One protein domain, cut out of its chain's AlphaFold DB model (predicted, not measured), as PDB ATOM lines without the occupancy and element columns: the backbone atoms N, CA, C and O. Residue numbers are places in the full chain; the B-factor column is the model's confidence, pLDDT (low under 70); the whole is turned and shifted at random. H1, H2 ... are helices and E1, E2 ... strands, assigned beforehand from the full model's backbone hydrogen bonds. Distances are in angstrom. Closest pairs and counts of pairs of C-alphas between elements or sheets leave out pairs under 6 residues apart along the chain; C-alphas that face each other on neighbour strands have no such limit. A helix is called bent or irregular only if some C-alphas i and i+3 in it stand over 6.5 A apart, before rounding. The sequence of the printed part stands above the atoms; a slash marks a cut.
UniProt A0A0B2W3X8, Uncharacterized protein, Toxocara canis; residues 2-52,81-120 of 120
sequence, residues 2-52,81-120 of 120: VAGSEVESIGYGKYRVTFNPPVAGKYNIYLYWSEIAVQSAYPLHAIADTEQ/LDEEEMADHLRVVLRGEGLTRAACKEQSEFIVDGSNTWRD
ATOM      1  N   VAL A   2     275.065 254.638 271.969       62.03
ATOM      2  CA  VAL A   2     276.422 254.112 272.216       62.03
ATOM      3  C   VAL A   2     277.215 254.189 270.905       62.03
ATOM      4  O   VAL A   2     276.630 254.056 269.833       62.03
ATOM      5  N   ALA A   3     278.523 254.452 270.967       69.62
ATOM      6  CA  ALA A   3     279.369 254.440 269.774       69.62
ATOM      7  C   ALA A   3     279.276 253.069 269.078       69.62
ATOM      8  O   ALA A   3     279.412 252.039 269.734       69.62
ATOM      9  N   GLY A   4     279.018 253.066 267.767       73.31
ATOM     10  CA  GLY A   4     278.761 251.839 267.008       73.31
ATOM     11  C   GLY A   4     277.322 251.323 267.101       73.31
ATOM     12  O   GLY A   4     277.090 250.166 266.760       73.31
ATOM     13  N   SER A   5     276.370 252.135 267.576       86.00
ATOM     14  CA  SER A   5     274.932 251.875 267.459       86.00
ATOM     15  C   SER A   5     274.259 252.892 266.547       86.00
ATOM     16  O   SER A   5     274.391 254.096 266.769       86.00
ATOM     17  N   GLU A   6     273.501 252.410 265.568       92.00
ATOM     18  CA  GLU A   6     272.818 253.235 264.574       92.00
ATOM     19  C   GLU A   6     271.372 252.771 264.392       92.00
ATOM     20  O   GLU A   6     271.051 251.591 264.551       92.00
ATOM     21  N   VAL A   7     270.497 253.715 264.051       93.81
ATOM     22  CA  VAL A   7     269.101 253.446 263.702       93.81
ATOM     23  C   VAL A   7     268.857 253.998 262.308       93.81
ATOM     24  O   VAL A   7     269.049 255.187 262.064       93.81
ATOM     25  N   GLU A   8     268.419 253.137 261.403       95.25
ATOM     26  CA  GLU A   8     268.134 253.479 260.014       95.25
ATOM     27  C   GLU A   8     266.656 253.228 259.709       95.25
ATOM     28  O   GLU A   8     266.110 252.186 260.074       95.25
ATOM     29  N   SER A   9     265.998 254.159 259.015       94.25
ATOM     30  CA  SER A   9     264.667 253.896 258.467       94.25
ATOM     31  C   SER A   9     264.793 253.053 257.204       94.25
ATOM     32  O   SER A   9     265.429 253.465 256.239       94.25
ATOM     33  N   ILE A  10     264.135 251.897 257.197       95.50
ATOM     34  CA  ILE A  10     264.063 251.009 256.026       95.50
ATOM     35  C   ILE A  10     262.720 251.154 255.283       95.50
ATOM     36  O   ILE A  10     262.384 250.337 254.426       95.50
ATOM     37  N   GLY A  11     261.953 252.205 255.602       92.31
ATOM     38  CA  GLY A  11     260.656 252.527 255.001       92.31
ATOM     39  C   GLY A  11     259.452 251.877 255.694       92.31
ATOM     40  O   GLY A  11     259.590 250.993 256.537       92.31
ATOM     41  N   TYR A  12     258.246 252.337 255.336       90.50
ATOM     42  CA  TYR A  12     256.956 251.786 255.795       90.50
ATOM     43  C   TYR A  12     256.808 251.676 257.324       90.50
ATOM     44  O   TYR A  12     256.254 250.703 257.829       90.50
ATOM     45  N   GLY A  13     257.340 252.643 258.078       89.75
ATOM     46  CA  GLY A  13     257.295 252.625 259.546       89.75
ATOM     47  C   GLY A  13     258.221 251.590 260.195       89.75
ATOM     48  O   GLY A  13     258.065 251.293 261.379       89.75
ATOM     49  N   LYS A  14     259.181 251.037 259.445       93.25
ATOM     50  CA  LYS A  14     260.157 250.064 259.940       93.25
ATOM     51  C   LYS A  14     261.542 250.677 260.062       93.25
ATOM     52  O   LYS A  14     261.966 251.489 259.235       93.25
ATOM     53  N   TYR A  15     262.256 250.229 261.082       94.50
ATOM     54  CA  TYR A  15     263.583 250.713 261.420       94.50
ATOM     55  C   TYR A  15     264.516 249.534 261.655       94.50
ATOM     56  O   TYR A  15     264.143 248.557 262.308       94.50
ATOM     57  N   ARG A  16     265.733 249.628 261.131       95.06
ATOM     58  CA  ARG A  16     266.824 248.709 261.427       95.06
ATOM     59  C   ARG A  16     267.697 249.331 262.504       95.06
ATOM     60  O   ARG A  16     268.227 250.423 262.318       95.06
ATOM     61  N   VAL A  17     267.848 248.627 263.616       94.31
ATOM     62  CA  VAL A  17     268.793 248.985 264.669       94.31
ATOM     63  C   VAL A  17     270.016 248.107 264.505       94.31
ATOM     64  O   VAL A  17     269.896 246.882 264.515       94.31
ATOM     65  N   THR A  18     271.183 248.725 264.375       93.19
ATOM     66  CA  THR A  18     272.470 248.031 264.393       93.19
ATOM     67  C   THR A  18     273.252 248.448 265.627       93.19
ATOM     68  O   THR A  18     273.162 249.590 266.080       93.19
ATOM     69  N   PHE A  19     273.998 247.520 266.214       91.69
ATOM     70  CA  PHE A  19     274.874 247.804 267.341       91.69
ATOM     71  C   PHE A  19     276.087 246.875 267.348       91.69
ATOM     72  O   PHE A  19     276.019 245.742 266.879       91.69
ATOM     73  N   ASN A  20     277.195 247.358 267.908       91.62
ATOM     74  CA  ASN A  20     278.426 246.596 268.066       91.62
ATOM     75  C   ASN A  20     278.867 246.610 269.543       91.62
ATOM     76  O   ASN A  20     279.420 247.615 270.001       91.62
ATOM     77  N   PRO A  21     278.600 245.541 270.319       89.00
ATOM     78  CA  PRO A  21     279.009 245.492 271.714       89.00
ATOM     79  C   PRO A  21     280.545 245.405 271.815       89.00
ATOM     80  O   PRO A  21     281.155 244.481 271.269       89.00
ATOM     81  N   PRO A  22     281.201 246.334 272.537       88.12
ATOM     82  CA  PRO A  22     282.661 246.368 272.612       88.12
ATOM     83  C   PRO A  22     283.241 245.274 273.519       88.12
ATOM     84  O   PRO A  22     284.404 244.896 273.361       88.12
ATOM     85  N   VAL A  23     282.455 244.787 274.485       90.56
ATOM     86  CA  VAL A  23     282.880 243.839 275.525       90.56
ATOM     87  C   VAL A  23     281.810 242.766 275.720       90.56
ATOM     88  O   VAL A  23     280.618 243.063 275.662       90.56
ATOM     89  N   ALA A  24     282.218 241.528 275.993       90.94
ATOM     90  CA  ALA A  24     281.280 240.459 276.314       90.94
ATOM     91  C   ALA A  24     280.535 240.747 277.621       90.94
ATOM     92  O   ALA A  24     281.093 241.308 278.567       90.94
ATOM     93  N   GLY A  25     279.267 240.355 277.689       91.62
ATOM     94  CA  GLY A  25     278.448 240.587 278.872       91.62
ATOM     95  C   GLY A  25     276.960 240.691 278.581       91.62
ATOM     96  O   GLY A  25     276.496 240.473 277.466       91.62
ATOM     97  N   LYS A  26     276.203 241.019 279.628       91.19
ATOM     98  CA  LYS A  26     274.756 241.236 279.548       91.19
ATOM     99  C   LYS A  26     274.473 242.709 279.286       91.19
ATOM    100  O   LYS A  26     274.983 243.568 280.001       91.19
ATOM    101  N   TYR A  27     273.615 242.972 278.314       89.94
ATOM    102  CA  TYR A  27     273.188 244.303 277.915       89.94
ATOM    103  C   TYR A  27     271.678 244.429 278.096       89.94
ATOM    104  O   TYR A  27     270.923 243.531 277.722       89.94
ATOM    105  N   ASN A  28     271.249 245.559 278.655       90.94
ATOM    106  CA  ASN A  28     269.846 245.950 278.673       90.94
ATOM    107  C   ASN A  28     269.615 246.937 277.533       90.94
ATOM    108  O   ASN A  28     270.230 248.007 277.512       90.94
ATOM    109  N   ILE A  29     268.739 246.582 276.598       89.50
ATOM    110  CA  ILE A  29     268.325 247.480 275.522       89.50
ATOM    111  C   ILE A  29     266.988 248.093 275.933       89.50
ATOM    112  O   ILE A  29     266.012 247.387 276.191       89.50
ATOM    113  N   TYR A  30     266.970 249.422 276.009       90.56
ATOM    114  CA  TYR A  30     265.783 250.206 276.318       90.56
ATOM    115  C   TYR A  30     265.238 250.799 275.024       90.56
ATOM    116  O   TYR A  30     265.926 251.580 274.366       90.56
ATOM    117  N   LEU A  31     264.014 250.422 274.667       89.25
ATOM    118  CA  LEU A  31     263.335 250.921 273.480       89.25
ATOM    119  C   LEU A  31     262.183 251.840 273.878       89.25
ATOM    120  O   LEU A  31     261.327 251.463 274.680       89.25
ATOM    121  N   TYR A  32     262.154 253.017 273.264       88.75
ATOM    122  CA  TYR A  32     261.096 254.006 273.420       88.75
ATOM    123  C   TYR A  32     260.496 254.315 272.051       88.75
ATOM    124  O   TYR A  32     261.222 254.413 271.060       88.75
ATOM    125  N   TRP A  33     259.177 254.457 272.004       86.88
ATOM    126  CA  TRP A  33     258.417 254.889 270.841       86.88
ATOM    127  C   TRP A  33     257.590 256.105 271.241       86.88
ATOM    128  O   TRP A  33     256.806 256.018 272.185       86.88
ATOM    129  N   SER A  34     257.807 257.241 270.572       86.00
ATOM    130  CA  SER A  34     257.201 258.529 270.945       86.00
ATOM    131  C   SER A  34     257.372 258.848 272.440       86.00
ATOM    132  O   SER A  34     256.405 259.134 273.134       86.00
ATOM    133  N   GLU A  35     258.601 258.731 272.959       84.81
ATOM    134  CA  GLU A  35     258.959 258.927 274.382       84.81
ATOM    135  C   GLU A  35     258.361 257.914 275.380       84.81
ATOM    136  O   GLU A  35     258.694 257.936 276.568       84.81
ATOM    137  N   ILE A  36     257.534 256.968 274.928       84.81
ATOM    138  CA  ILE A  36     256.936 255.937 275.780       84.81
ATOM    139  C   ILE A  36     257.719 254.633 275.638       84.81
ATOM    140  O   ILE A  36     257.989 254.164 274.533       84.81
ATOM    141  N   ALA A  37     258.084 254.017 276.765       86.00
ATOM    142  CA  ALA A  37     258.754 252.722 276.757       86.00
ATOM    143  C   ALA A  37     257.885 251.670 276.054       86.00
ATOM    144  O   ALA A  37     256.715 251.477 276.394       86.00
ATOM    145  N   VAL A  38     258.472 250.946 275.105       87.31
ATOM    146  CA  VAL A  38     257.789 249.840 274.431       87.31
ATOM    147  C   VAL A  38     257.668 248.684 275.425       87.31
ATOM    148  O   VAL A  38     258.627 247.953 275.664       87.31
ATOM    149  N   GLN A  39     256.490 248.531 276.042       76.81
ATOM    150  CA  GLN A  39     256.260 247.575 277.135       76.81
ATOM    151  C   GLN A  39     256.561 246.123 276.751       76.81
ATOM    152  O   GLN A  39     257.066 245.369 277.578       76.81
ATOM    153  N   SER A  40     256.299 245.738 275.498       75.56
ATOM    154  CA  SER A  40     256.618 244.397 274.985       75.56
ATOM    155  C   SER A  40     258.123 244.094 274.983       75.56
ATOM    156  O   SER A  40     258.515 242.938 274.840       75.56
ATOM    157  N   ALA A  41     258.957 245.119 275.160       74.31
ATOM    158  CA  ALA A  41     260.405 245.077 275.036       74.31
ATOM    159  C   ALA A  41     261.133 245.688 276.249       74.31
ATOM    160  O   ALA A  41     262.320 245.992 276.152       74.31
ATOM    161  N   TYR A  42     260.455 245.912 277.382       80.50
ATOM    162  CA  TYR A  42     261.057 246.636 278.505       80.50
ATOM    163  C   TYR A  42     261.493 245.727 279.672       80.50
ATOM    164  O   TYR A  42     260.632 245.222 280.397       80.50
ATOM    165  N   PRO A  43     262.807 245.631 279.961       84.56
ATOM    166  CA  PRO A  43     263.944 245.787 279.044       84.56
ATOM    167  C   PRO A  43     264.224 244.497 278.253       84.56
ATOM    168  O   PRO A  43     263.986 243.390 278.740       84.56
ATOM    169  N   LEU A  44     264.808 244.626 277.060       86.44
ATOM    170  CA  LEU A  44     265.358 243.476 276.343       86.44
ATOM    171  C   LEU A  44     266.715 243.109 276.933       86.44
ATOM    172  O   LEU A  44     267.572 243.973 277.132       86.44
ATOM    173  N   HIS A  45     266.924 241.816 277.154       88.94
ATOM    174  CA  HIS A  45     268.179 241.277 277.657       88.94
ATOM    175  C   HIS A  45     268.960 240.616 276.520       88.94
ATOM    176  O   HIS A  45     268.626 239.508 276.096       88.94
ATOM    177  N   ALA A  46     270.020 241.280 276.062       89.62
ATOM    178  CA  ALA A  46     270.947 240.742 275.075       89.62
ATOM    179  C   ALA A  46     272.239 240.256 275.748       89.62
ATOM    180  O   ALA A  46     272.701 240.831 276.738       89.62
ATOM    181  N   ILE A  47     272.832 239.195 275.212       91.38
ATOM    182  CA  ILE A  47     274.116 238.652 275.661       91.38
ATOM    183  C   ILE A  47     275.122 238.820 274.529       91.38
ATOM    184  O   ILE A  47     274.893 238.329 273.426       91.38
ATOM    185  N   ALA A  48     276.222 239.515 274.806       91.38
ATOM    186  CA  ALA A  48     277.353 239.594 273.899       91.38
ATOM    187  C   ALA A  48     278.412 238.560 274.289       91.38
ATOM    188  O   ALA A  48     278.870 238.567 275.436       91.38
ATOM    189  N   ASP A  49     278.823 237.724 273.341       89.44
ATOM    190  CA  ASP A  49     279.850 236.694 273.526       89.44
ATOM    191  C   ASP A  49     281.115 237.035 272.706       89.44
ATOM    192  O   ASP A  49     281.040 237.705 271.673       89.44
ATOM    193  N   THR A  50     282.300 236.620 273.179       81.31
ATOM    194  CA  THR A  50     283.592 236.843 272.483       81.31
ATOM    195  C   THR A  50     283.873 235.784 271.413       81.31
ATOM    196  O   THR A  50     284.640 236.033 270.488       81.31
ATOM    197  N   GLU A  51     283.274 234.602 271.541       66.69
ATOM    198  CA  GLU A  51     283.509 233.465 270.653       66.69
ATOM    199  C   GLU A  51     282.213 233.093 269.932       66.69
ATOM    200  O   GLU A  51     281.142 233.072 270.543       66.69
ATOM    201  N   GLN A  52     282.316 232.791 268.633       56.56
ATOM    202  CA  GLN A  52     281.244 232.176 267.852       56.56
ATOM    203  C   GLN A  52     280.916 230.829 268.493       56.56
ATOM    204  O   GLN A  52     281.501 229.809 268.139       56.56
ATOM    205  N   LEU A  81     247.597 262.650 277.878       51.66
ATOM    206  CA  LEU A  81     247.820 262.488 276.448       51.66
ATOM    207  C   LEU A  81     246.760 261.494 275.988       51.66
ATOM    208  O   LEU A  81     246.376 260.590 276.738       51.66
ATOM    209  N   ASP A  82     246.226 261.760 274.818       52.22
ATOM    210  CA  ASP A  82     245.019 261.182 274.249       52.22
ATOM    211  C   ASP A  82     245.106 259.651 274.342       52.22
ATOM    212  O   ASP A  82     246.096 259.048 273.929       52.22
ATOM    213  N   GLU A  83     244.105 258.998 274.946       58.16
ATOM    214  CA  GLU A  83     244.137 257.548 275.228       58.16
ATOM    215  C   GLU A  83     244.357 256.693 273.959       58.16
ATOM    216  O   GLU A  83     244.745 255.527 274.051       58.16
ATOM    217  N   GLU A  84     244.146 257.285 272.781       53.66
ATOM    218  CA  GLU A  84     244.365 256.695 271.462       53.66
ATOM    219  C   GLU A  84     245.828 256.790 270.991       53.66
ATOM    220  O   GLU A  84     246.368 255.773 270.557       53.66
ATOM    221  N   GLU A  85     246.501 257.936 271.167       54.44
ATOM    222  CA  GLU A  85     247.939 258.119 270.868       54.44
ATOM    223  C   GLU A  85     248.805 257.306 271.857       54.44
ATOM    224  O   GLU A  85     249.882 256.787 271.546       54.44
ATOM    225  N   MET A  86     248.269 257.070 273.061       58.34
ATOM    226  CA  MET A  86     248.894 256.237 274.087       58.34
ATOM    227  C   MET A  86     248.852 254.729 273.775       58.34
ATOM    228  O   MET A  86     249.448 253.959 274.518       58.34
ATOM    229  N   ALA A  87     248.183 254.255 272.719       68.25
ATOM    230  CA  ALA A  87     248.145 252.821 272.386       68.25
ATOM    231  C   ALA A  87     249.174 252.407 271.320       68.25
ATOM    232  O   ALA A  87     249.384 251.212 271.091       68.25
ATOM    233  N   ASP A  88     249.820 253.367 270.667       79.19
ATOM    234  CA  ASP A  88     250.656 253.116 269.495       79.19
ATOM    235  C   ASP A  88     251.918 252.329 269.840       79.19
ATOM    236  O   ASP A  88     252.242 251.336 269.185       79.19
ATOM    237  N   HIS A  89     252.550 252.662 270.966       79.06
ATOM    238  CA  HIS A  89     253.702 251.929 271.489       79.06
ATOM    239  C   HIS A  89     253.403 250.441 271.783       79.06
ATOM    240  O   HIS A  89     254.327 249.629 271.826       79.06
ATOM    241  N   LEU A  90     252.130 250.049 271.950       82.38
ATOM    242  CA  LEU A  90     251.722 248.653 272.175       82.38
ATOM    243  C   LEU A  90     251.750 247.807 270.894       82.38
ATOM    244  O   LEU A  90     251.672 246.581 270.966       82.38
ATOM    245  N   ARG A  91     251.825 248.444 269.720       85.31
ATOM    246  CA  ARG A  91     251.764 247.775 268.410       85.31
ATOM    247  C   ARG A  91     253.121 247.614 267.744       85.31
ATOM    248  O   ARG A  91     253.191 247.033 266.663       85.31
ATOM    249  N   VAL A  92     254.177 248.107 268.384       89.38
ATOM    250  CA  VAL A  92     255.553 247.940 267.924       89.38
ATOM    251  C   VAL A  92     255.953 246.469 268.041       89.38
ATOM    252  O   VAL A  92     255.841 245.860 269.109       89.38
ATOM    253  N   VAL A  93     256.437 245.893 266.940       90.81
ATOM    254  CA  VAL A  93     256.891 244.498 266.869       90.81
ATOM    255  C   VAL A  93     258.396 244.456 266.644       90.81
ATOM    256  O   VAL A  93     258.917 245.122 265.756       90.81
ATOM    257  N   LEU A  94     259.102 243.634 267.420       91.44
ATOM    258  CA  LEU A  94     260.555 243.484 267.328       91.44
ATOM    259  C   LEU A  94     260.944 242.123 266.765       91.44
ATOM    260  O   LEU A  94     260.354 241.108 267.142       91.44
ATOM    261  N   ARG A  95     261.940 242.089 265.871       92.25
ATOM    262  CA  ARG A  95     262.459 240.840 265.282       92.25
ATOM    263  C   ARG A  95     263.959 240.914 265.021       92.25
ATOM    264  O   ARG A  95     264.425 241.910 264.495       92.25
ATOM    265  N   GLY A  96     264.695 239.845 265.302       90.31
ATOM    266  CA  GLY A  96     266.123 239.737 264.985       90.31
ATOM    267  C   GLY A  96     266.917 239.074 266.104       90.31
ATOM    268  O   GLY A  96     266.497 239.077 267.260       90.31
ATOM    269  N   GLU A  97     268.065 238.495 265.764       85.25
ATOM    270  CA  GLU A  97     268.918 237.799 266.736       85.25
ATOM    271  C   GLU A  97     269.538 238.762 267.754       85.25
ATOM    272  O   GLU A  97     269.647 238.410 268.933       85.25
ATOM    273  N   GLY A  98     269.794 240.012 267.334       86.19
ATOM    274  CA  GLY A  98     270.301 241.103 268.171       86.19
ATOM    275  C   GLY A  98     269.439 241.429 269.394       86.19
ATOM    276  O   GLY A  98     269.911 242.079 270.322       86.19
ATOM    277  N   LEU A  99     268.192 240.944 269.446       86.12
ATOM    278  CA  LEU A  99     267.327 241.062 270.624       86.12
ATOM    279  C   LEU A  99     267.795 240.195 271.803       86.12
ATOM    280  O   LEU A  99     267.406 240.453 272.939       86.12
ATOM    281  N   THR A 100     268.584 239.152 271.533       88.00
ATOM    282  CA  THR A 100     268.993 238.155 272.537       88.00
ATOM    283  C   THR A 100     270.490 237.883 272.539       88.00
ATOM    284  O   THR A 100     271.054 237.616 273.601       88.00
ATOM    285  N   ARG A 101     271.147 237.948 271.378       87.44
ATOM    286  CA  ARG A 101     272.556 237.596 271.211       87.44
ATOM    287  C   ARG A 101     273.271 238.597 270.322       87.44
ATOM    288  O   ARG A 101     272.689 239.121 269.380       87.44
ATOM    289  N   ALA A 102     274.544 238.806 270.615       88.88
ATOM    290  CA  ALA A 102     275.449 239.571 269.782       88.88
ATOM    291  C   ALA A 102     276.869 239.004 269.874       88.88
ATOM    292  O   ALA A 102     277.250 238.414 270.886       88.88
ATOM    293  N   ALA A 103     277.661 239.195 268.828       87.94
ATOM    294  CA  ALA A 103     279.087 238.897 268.856       87.94
ATOM    295  C   ALA A 103     279.870 240.185 269.125       87.94
ATOM    296  O   ALA A 103     279.572 241.246 268.573       87.94
ATOM    297  N   CYS A 104     280.862 240.111 270.010       88.88
ATOM    298  CA  CYS A 104     281.690 241.270 270.324       88.88
ATOM    299  C   CYS A 104     282.471 241.727 269.094       88.88
ATOM    300  O   CYS A 104     283.060 240.903 268.399       88.88
ATOM    301  N   LYS A 105     282.556 243.047 268.891       85.31
ATOM    302  CA  LYS A 105     283.261 243.679 267.758       85.31
ATOM    303  C   LYS A 105     282.628 243.415 266.388       85.31
ATOM    304  O   LYS A 105     283.130 243.948 265.400       85.31
ATOM    305  N   GLU A 106     281.519 242.686 266.329       86.56
ATOM    306  CA  GLU A 106     280.742 242.437 265.120       86.56
ATOM    307  C   GLU A 106     279.416 243.206 265.164       86.56
ATOM    308  O   GLU A 106     278.883 243.531 266.228       86.56
ATOM    309  N   GLN A 107     278.878 243.527 263.987       88.00
ATOM    310  CA  GLN A 107     277.591 244.205 263.887       88.00
ATOM    311  C   GLN A 107     276.466 243.202 264.163       88.00
ATOM    312  O   GLN A 107     276.325 242.204 263.463       88.00
ATOM    313  N   SER A 108     275.658 243.480 265.181       91.12
ATOM    314  CA  SER A 108     274.395 242.789 265.447       91.12
ATOM    315  C   SER A 108     273.222 243.702 265.133       91.12
ATOM    316  O   SER A 108     273.319 244.922 265.272       91.12
ATOM    317  N   GLU A 109     272.107 243.114 264.708       93.75
ATOM    318  CA  GLU A 109     270.947 243.880 264.270       93.75
ATOM    319  C   GLU A 109     269.609 243.291 264.718       93.75
ATOM    320  O   GLU A 109     269.467 242.095 265.000       93.75
ATOM    321  N   PHE A 110     268.615 244.170 264.772       94.12
ATOM    322  CA  PHE A 110     267.208 243.813 264.866       94.12
ATOM    323  C   PHE A 110     266.338 244.865 264.171       94.12
ATOM    324  O   PHE A 110     266.739 246.009 263.952       94.12
ATOM    325  N   ILE A 111     265.124 244.462 263.824       95.38
ATOM    326  CA  ILE A 111     264.105 245.275 263.177       95.38
ATOM    327  C   ILE A 111     263.065 245.703 264.207       95.38
ATOM    328  O   ILE A 111     262.550 244.876 264.966       95.38
ATOM    329  N   VAL A 112     262.739 246.992 264.185       94.00
ATOM    330  CA  VAL A 112     261.609 247.609 264.876       94.00
ATOM    331  C   VAL A 112     260.531 247.881 263.836       94.00
ATOM    332  O   VAL A 112     260.720 248.698 262.936       94.00
ATOM    333  N   ASP A 113     259.410 247.181 263.935       92.75
ATOM    334  CA  ASP A 113     258.263 247.347 263.054       92.75
ATOM    335  C   ASP A 113     257.182 248.160 263.766       92.75
ATOM    336  O   ASP A 113     256.468 247.652 264.634       92.75
ATOM    337  N   GLY A 114     257.104 249.441 263.413       89.81
ATOM    338  CA  GLY A 114     256.063 250.355 263.853       89.81
ATOM    339  C   GLY A 114     255.007 250.610 262.780       89.81
ATOM    340  O   GLY A 114     254.238 251.554 262.901       89.81
ATOM    341  N   SER A 115     254.927 249.804 261.716       88.69
ATOM    342  CA  SER A 115     254.012 250.095 260.601       88.69
ATOM    343  C   SER A 115     252.532 250.101 261.004       88.69
ATOM    344  O   SER A 115     251.693 250.593 260.262       88.69
ATOM    345  N   ASN A 116     252.203 249.514 262.157       83.94
ATOM    346  CA  ASN A 116     250.843 249.405 262.682       83.94
ATOM    347  C   ASN A 116     250.556 250.396 263.830       83.94
ATOM    348  O   ASN A 116     249.508 250.300 264.476       83.94
ATOM    349  N   THR A 117     251.493 251.307 264.121       76.75
ATOM    350  CA  THR A 117     251.395 252.302 265.205       76.75
ATOM    351  C   THR A 117     250.622 253.550 264.792       76.75
ATOM    352  O   THR A 117     250.631 254.517 265.522       76.75
ATOM    353  N   TRP A 118     250.013 253.579 263.611       67.38
ATOM    354  CA  TRP A 118     249.120 254.651 263.181       67.38
ATOM    355  C   TRP A 118     247.873 253.995 262.582       67.38
ATOM    356  O   TRP A 118     247.982 252.964 261.912       67.38
ATOM    357  N   ARG A 119     246.686 254.539 262.863       58.12
ATOM    358  CA  ARG A 119     245.444 254.196 262.152       58.12
ATOM    359  C   ARG A 119     245.083 255.407 261.298       58.12
ATOM    360  O   ARG A 119     245.031 256.500 261.847       58.12
ATOM    361  N   ASP A 120     244.912 255.209 259.991       52.06
ATOM    362  CA  ASP A 120     244.280 256.201 259.108       52.06
ATOM    363  C   ASP A 120     242.899 256.637 259.626       52.06
ATOM    364  O   ASP A 120     242.184 255.776 260.201       52.06
TER     365      ASP A 120
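AT A GLANCE: This is residues 2 to 52 and 81 to 120 of the 120 residues of an uncharacterized protein of Toxocara canis (UniProt A0A0B2W3X8). Look for two small sheets, the four-stranded E1-E2-E7-E5 and the three-stranded E3-E4-E6, which come together where Ala 102 of E6 is near Ser 108 of E7, while E3 and E4 stay apart from the strands of the four-stranded sheet; the short helix H1 lies at one end of the long axis. The class is mostly strand, though under half of the 91 printed residues are in named elements, in the order E1 E2 E3 E4 H1 E5 E6 E7. The first sheet is antiparallel, the second mixed. The whole is elongated, 46 by 24 by 20 A, and only just compact, close to loose, with a radius of gyration of the C-alphas of 14.2 A.

HOW THE PARTS SIT: Begin with the hairpin of E1, residues 5 to 11, and E2, residues 14 to 19, where N 8 and O 16 are 2.9 A apart. E7, residues 108 to 113, is antiparallel to E2, with N 17 and O 110 at 2.9 A. E5, residues 93 to 95, is antiparallel to E7, with N 111 and O 95 at 2.7 A. In the other sheet, E3, residues 25 to 29, and E4, residues 44 to 49, form a hairpin, with N 27 and O 46 at 2.8 A. E6, residues 101 to 103, is parallel to E4, with N 102 and O 47 at 2.9 A. The closest C-alphas of E6 and E7 are those of Ala 102 and Ser 108, 5.5 A apart. H1, residues 85 to 91, is not on either sheet; 0 of its 3 O i to N i+4 pairs are within hydrogen-bond range, against 2 of 4 O i to N i+3 pairs.

IN THESE COORDINATES: Find C-alpha 5 at (274.932, 251.875, 267.459), where E1 begins its 19.0 A. E2 spans 16.6 A, E3 12.7 A and E4 16.2 A. H1, 11.3 A, is only just irregular: C-alphas 86 and 89 are 7.0 A apart. E5 and E6 span 6.8 and 7.1 A; E7 runs 16.9 A to C-alpha 113 at (258.263, 247.347, 263.054).

THE WHOLE: Residues 53 to 80 are not printed, and C-alphas 52 and 81 are 45.9 A apart across the cut. The E3 to E4 link, residues 30 to 43, is long. Confidence is under 70 at residues 2 to 3, 51 to 52, 81 to 87 and 118 to 120.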